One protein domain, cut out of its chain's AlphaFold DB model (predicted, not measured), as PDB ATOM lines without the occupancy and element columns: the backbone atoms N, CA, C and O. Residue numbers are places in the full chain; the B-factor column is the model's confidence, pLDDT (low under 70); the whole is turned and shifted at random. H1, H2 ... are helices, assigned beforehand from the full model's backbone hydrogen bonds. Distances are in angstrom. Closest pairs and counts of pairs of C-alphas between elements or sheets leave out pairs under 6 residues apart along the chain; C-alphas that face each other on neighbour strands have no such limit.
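This is residues 21 to 62 of the 63 residues of the protein "Peptidase S8 and S53, subtilisin, kexin, sedolisin" of Burkholderia ambifaria MEX-5 (UniProt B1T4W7). This model has little regular structure: a narrow body of loops, residues 21 to 51, runs out to H1 at one end and folds back, and H2 sticks out from the other end as a free arm that adds to the length. The 42 printed residues hold two named helices, H1 then H2, and no named strand; the class is all helix, with 13 residues in helices. The whole is loose, with a radius of gyration of the C-alphas of 12.8 A and spans of 40 by 14 by 13 A.

H1, residues 32 to 35, and H2, residues 52 to 60, are apart, and a long link of 16 residues joins them. Residues 52 to 62 stand free. In H2 every O i to N i+4 pair is within hydrogen-bond range; H1 is too short for such a pair.

Start at C-alpha 21, at (115.441, 133.008, 164.936). Find H1 at C-alpha 32, (115.499, 151.562, 151.587); it spans 5.8 A. H2 spans 11.8 A and ends at C-alpha 60, (122.733, 130.015, 182.916).

The C-alphas of Asn 30 and Ala 61, the two farthest apart, are 40.5 A apart. The printed part has no cut. Look for pLDDT under 70 at 12 residues, among them 52 to 55.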
ATOM      1  N   HIS A  21     116.073 133.101 166.244       77.75
ATOM      2  CA  HIS A  21     115.441 133.008 164.936       77.75
ATOM      3  C   HIS A  21     115.761 134.272 164.142       77.75
ATOM      4  O   HIS A  21     115.062 135.278 164.285       77.75
ATOM      5  N   ASP A  22     116.814 134.191 163.332       74.19
ATOM      6  CA  ASP A  22     117.222 135.225 162.380       74.19
ATOM      7  C   ASP A  22     116.134 135.437 161.311       74.19
ATOM      8  O   ASP A  22     115.670 134.486 160.670       74.19
ATOM      9  N   VAL A  23     115.707 136.688 161.141       77.31
ATOM     10  CA  VAL A  23     114.731 137.084 160.128       77.31
ATOM     11  C   VAL A  23     115.499 137.678 158.958       77.31
ATOM     12  O   VAL A  23     115.874 138.839 158.955       77.31
ATOM     13  N   THR A  24     115.694 136.889 157.906       78.75
ATOM     14  CA  THR A  24     116.569 137.295 156.796       78.75
ATOM     15  C   THR A  24     115.860 138.088 155.698       78.75
ATOM     16  O   THR A  24     116.497 138.469 154.718       78.75
ATOM     17  N   THR A  25     114.536 138.257 155.791       76.94
ATOM     18  CA  THR A  25     113.713 138.922 154.773       76.94
ATOM     19  C   THR A  25     112.473 139.561 155.389       76.94
ATOM     20  O   THR A  25     111.740 138.901 156.124       76.94
ATOM     21  N   GLY A  26     112.187 140.807 155.018       77.81
ATOM     22  CA  GLY A  26     110.964 141.507 155.408       77.81
ATOM     23  C   GLY A  26     111.188 143.017 155.520       77.81
ATOM     24  O   GLY A  26     112.119 143.425 156.217       77.81
ATOM     25  N   PRO A  27     110.381 143.855 154.847       77.56
ATOM     26  CA  PRO A  27     110.477 145.299 154.991       77.56
ATOM     27  C   PRO A  27     109.681 145.803 156.208       77.56
ATOM     28  O   PRO A  27     108.517 145.446 156.378       77.56
ATOM     29  N   ASN A  28     110.261 146.703 157.006       78.62
ATOM     30  CA  ASN A  28     109.575 147.456 158.071       78.62
ATOM     31  C   ASN A  28     109.410 148.941 157.699       78.62
ATOM     32  O   ASN A  28     109.701 149.848 158.476       78.62
ATOM     33  N   GLY A  29     108.988 149.187 156.455       77.31
ATOM     34  CA  GLY A  29     108.734 150.523 155.912       77.31
ATOM     35  C   GLY A  29     109.625 150.898 154.724       77.31
ATOM     36  O   GLY A  29     110.414 150.103 154.218       77.31
ATOM     37  N   ASN A  30     109.489 152.143 154.263       72.62
ATOM     38  CA  ASN A  30     110.088 152.637 153.017       72.62
ATOM     39  C   ASN A  30     111.460 153.322 153.199       72.62
ATOM     40  O   ASN A  30     111.786 154.238 152.449       72.62
ATOM     41  N   CYS A  31     112.292 152.886 154.153       74.50
ATOM     42  CA  CYS A  31     113.623 153.479 154.373       74.50
ATOM     43  C   CYS A  31     114.776 152.818 153.585       74.50
ATOM     44  O   CYS A  31     115.937 152.874 153.987       74.50
ATOM     45  N   GLY A  32     114.484 152.203 152.433       73.75
ATOM     46  CA  GLY A  32     115.499 151.562 151.587       73.75
ATOM     47  C   GLY A  32     116.086 150.296 152.223       73.75
ATOM     48  O   GLY A  32     115.383 149.579 152.934       73.75
ATOM     49  N   SER A  33     117.366 149.991 151.980       69.56
ATOM     50  CA  SER A  33     118.006 148.767 152.502       69.56
ATOM     51  C   SER A  33     118.062 148.702 154.032       69.56
ATOM     52  O   SER A  33     118.121 147.611 154.579       69.56
ATOM     53  N   VAL A  34     117.990 149.844 154.723       68.81
ATOM     54  CA  VAL A  34     118.024 149.925 156.194       68.81
ATOM     55  C   VAL A  34     116.758 149.338 156.827       68.81
ATOM     56  O   VAL A  34     116.813 148.778 157.914       68.81
ATOM     57  N   CYS A  35     115.623 149.425 156.126       73.88
ATOM     58  CA  CYS A  35     114.342 148.871 156.567       73.88
ATOM     59  C   CYS A  35     114.118 147.435 156.090       73.88
ATOM     60  O   CYS A  35     113.003 146.939 156.236       73.88
ATOM     61  N   ASN A  36     115.115 146.778 155.497       77.06
ATOM     62  CA  ASN A  36     114.991 145.395 155.056       77.06
ATOM     63  C   ASN A  36     115.767 144.478 155.991       77.06
ATOM     64  O   ASN A  36     116.958 144.683 156.221       77.06
ATOM     65  N   ALA A  37     115.081 143.458 156.494       78.50
ATOM     66  CA  ALA A  37     115.718 142.402 157.256       78.50
ATOM     67  C   ALA A  37     116.703 141.634 156.355       78.50
ATOM     68  O   ALA A  37     116.451 141.450 155.158       78.50
ATOM     69  N   ALA A  38     117.836 141.237 156.922       74.50
ATOM     70  CA  ALA A  38     118.947 140.597 156.230       74.50
ATOM     71  C   ALA A  38     119.623 139.624 157.197       74.50
ATOM     72  O   ALA A  38     119.545 139.814 158.401       74.50
ATOM     73  N   GLY A  39     120.290 138.589 156.677       74.25
ATOM     74  CA  GLY A  39     120.907 137.579 157.540       74.25
ATOM     75  C   GLY A  39     121.950 138.160 158.496       74.25
ATOM     76  O   GLY A  39     122.838 138.909 158.081       74.25
ATOM     77  N   GLY A  40     121.866 137.761 159.763       74.19
ATOM     78  CA  GLY A  40     122.706 138.252 160.846       74.19
ATOM     79  C   GLY A  40     122.034 139.349 161.670       74.19
ATOM     80  O   GLY A  40     120.869 139.248 162.023       74.19
ATOM     81  N   TYR A  41     122.807 140.365 162.066       73.31
ATOM     82  CA  TYR A  41     122.251 141.519 162.772       73.31
ATOM     83  C   TYR A  41     121.710 142.532 161.764       73.31
ATOM     84  O   TYR A  41     122.480 143.049 160.952       73.31
ATOM     85  N   ASP A  42     120.429 142.865 161.860       75.69
ATOM     86  CA  ASP A  42     119.780 143.845 160.994       75.69
ATOM     87  C   ASP A  42     119.072 144.964 161.795       75.69
ATOM     88  O   ASP A  42     118.800 144.842 162.989       75.69
ATOM     89  N   HIS A  43     118.792 146.105 161.155       69.44
ATOM     90  CA  HIS A  43     118.186 147.278 161.814       69.44
ATOM     91  C   HIS A  43     116.668 147.176 162.029       69.44
ATOM     92  O   HIS A  43     116.067 148.044 162.664       69.44
ATOM     93  N   VAL A  44     116.049 146.130 161.497       76.31
ATOM     94  CA  VAL A  44     114.618 145.854 161.550       76.31
ATOM     95  C   VAL A  44     114.290 144.897 162.693       76.31
ATOM     96  O   VAL A  44     113.346 145.144 163.440       76.31
ATOM     97  N   THR A  45     115.069 143.827 162.844       76.88
ATOM     98  CA  THR A  45     114.833 142.733 163.791       76.88
ATOM     99  C   THR A  45     115.997 142.484 164.750       76.88
ATOM    100  O   THR A  45     115.863 141.710 165.699       76.88
ATOM    101  N   GLY A  46     117.124 143.182 164.586       80.81
ATOM    102  CA  GLY A  46     118.317 142.961 165.397       80.81
ATOM    103  C   GLY A  46     118.926 141.602 165.076       80.81
ATOM    104  O   GLY A  46     119.203 141.315 163.925       80.81
ATOM    105  N   LEU A  47     119.121 140.758 166.092       75.38
ATOM    106  CA  LEU A  47     119.524 139.352 165.912       75.38
ATOM    107  C   LEU A  47     118.334 138.428 165.585       75.38
ATOM    108  O   LEU A  47     118.500 137.211 165.532       75.38
ATOM    109  N   GLY A  48     117.127 138.986 165.458       77.44
ATOM    110  CA  GLY A  48     115.885 138.235 165.363       77.44
ATOM    111  C   GLY A  48     115.274 137.897 166.728       77.44
ATOM    112  O   GLY A  48     115.531 138.548 167.745       77.44
ATOM    113  N   SER A  49     114.410 136.880 166.761       77.81
ATOM    114  CA  SER A  49     113.640 136.526 167.966       77.81
ATOM    115  C   SER A  49     114.362 135.485 168.829       77.81
ATOM    116  O   SER A  49     114.813 134.473 168.296       77.81
ATOM    117  N   PRO A  50     114.459 135.662 170.158       74.00
ATOM    118  CA  PRO A  50     115.198 134.742 171.016       74.00
ATOM    119  C   PRO A  50     114.519 133.375 171.124       74.00
ATOM    120  O   PRO A  50     113.324 133.268 171.406       74.00
ATOM    121  N   ILE A  51     115.310 132.315 170.999       77.94
ATOM    122  CA  ILE A  51     114.885 130.943 171.269       77.94
ATOM    123  C   ILE A  51     115.067 130.710 172.766       77.94
ATOM    124  O   ILE A  51     116.144 130.343 173.229       77.94
ATOM    125  N   ALA A  52     114.006 130.957 173.541       69.25
ATOM    126  CA  ALA A  52     114.028 130.955 175.007       69.25
ATOM    127  C   ALA A  52     114.813 129.790 175.657       69.25
ATOM    128  O   ALA A  52     115.653 130.074 176.509       69.25
ATOM    129  N   PRO A  53     114.633 128.506 175.284       67.31
ATOM    130  CA  PRO A  53     115.401 127.423 175.904       67.31
ATOM    131  C   PRO A  53     116.897 127.461 175.561       67.31
ATOM    132  O   PRO A  53     117.715 127.152 176.425       67.31
ATOM    133  N   ALA A  54     117.267 127.872 174.346       67.69
ATOM    134  CA  ALA A  54     118.663 127.992 173.928       67.69
ATOM    135  C   ALA A  54     119.334 129.199 174.604       67.69
ATOM    136  O   ALA A  54     120.397 129.079 175.217       67.69
ATOM    137  N   LEU A  55     118.634 130.336 174.619       66.00
ATOM    138  CA  LEU A  55     119.101 131.561 175.251       66.00
ATOM    139  C   LEU A  55     119.251 131.393 176.771       66.00
ATOM    140  O   LEU A  55     120.286 131.743 177.330       66.00
ATOM    141  N   VAL A  56     118.264 130.810 177.458       70.69
ATOM    142  CA  VAL A  56     118.335 130.584 178.912       70.69
ATOM    143  C   VAL A  56     119.472 129.625 179.264       70.69
ATOM    144  O   VAL A  56     120.211 129.899 180.205       70.69
ATOM    145  N   GLN A  57     119.685 128.550 178.501       67.25
ATOM    146  CA  GLN A  57     120.828 127.655 178.723       67.25
ATOM    147  C   GLN A  57     122.171 128.362 178.504       67.25
ATOM    148  O   GLN A  57     123.117 128.129 179.258       67.25
ATOM    149  N   ALA A  58     122.259 129.249 177.512       66.56
ATOM    150  CA  ALA A  58     123.444 130.066 177.286       66.56
ATOM    151  C   ALA A  58     123.683 131.068 178.429       66.56
ATOM    152  O   ALA A  58     124.825 131.217 178.862       66.56
ATOM    153  N   LEU A  59     122.635 131.714 178.957       65.25
ATOM    154  CA  LEU A  59     122.744 132.639 180.090       65.25
ATOM    155  C   LEU A  59     123.059 131.944 181.414       65.25
ATOM    156  O   LEU A  59     123.908 132.429 182.148       65.25
ATOM    157  N   VAL A  60     122.435 130.805 181.708       75.62
ATOM    158  CA  VAL A  60     122.733 130.015 182.916       75.62
ATOM    159  C   VAL A  60     124.162 129.465 182.878       75.62
ATOM    160  O   VAL A  60     124.791 129.293 183.915       75.62
ATOM    161  N   ALA A  61     124.698 129.204 181.683       65.62
ATOM    162  CA  ALA A  61     126.074 128.757 181.498       65.62
ATOM    163  C   ALA A  61     127.111 129.900 181.453       65.62
ATOM    164  O   ALA A  61     128.296 129.607 181.268       65.62
ATOM    165  N   ARG A  62     126.697 131.171 181.575       59.03
ATOM    166  CA  ARG A  62     127.616 132.310 181.711       59.03
ATOM    167  C   ARG A  62     128.016 132.445 183.193       59.03
ATOM    168  O   ARG A  62     127.116 132.508 184.024       59.03
TER     169      ARG A  62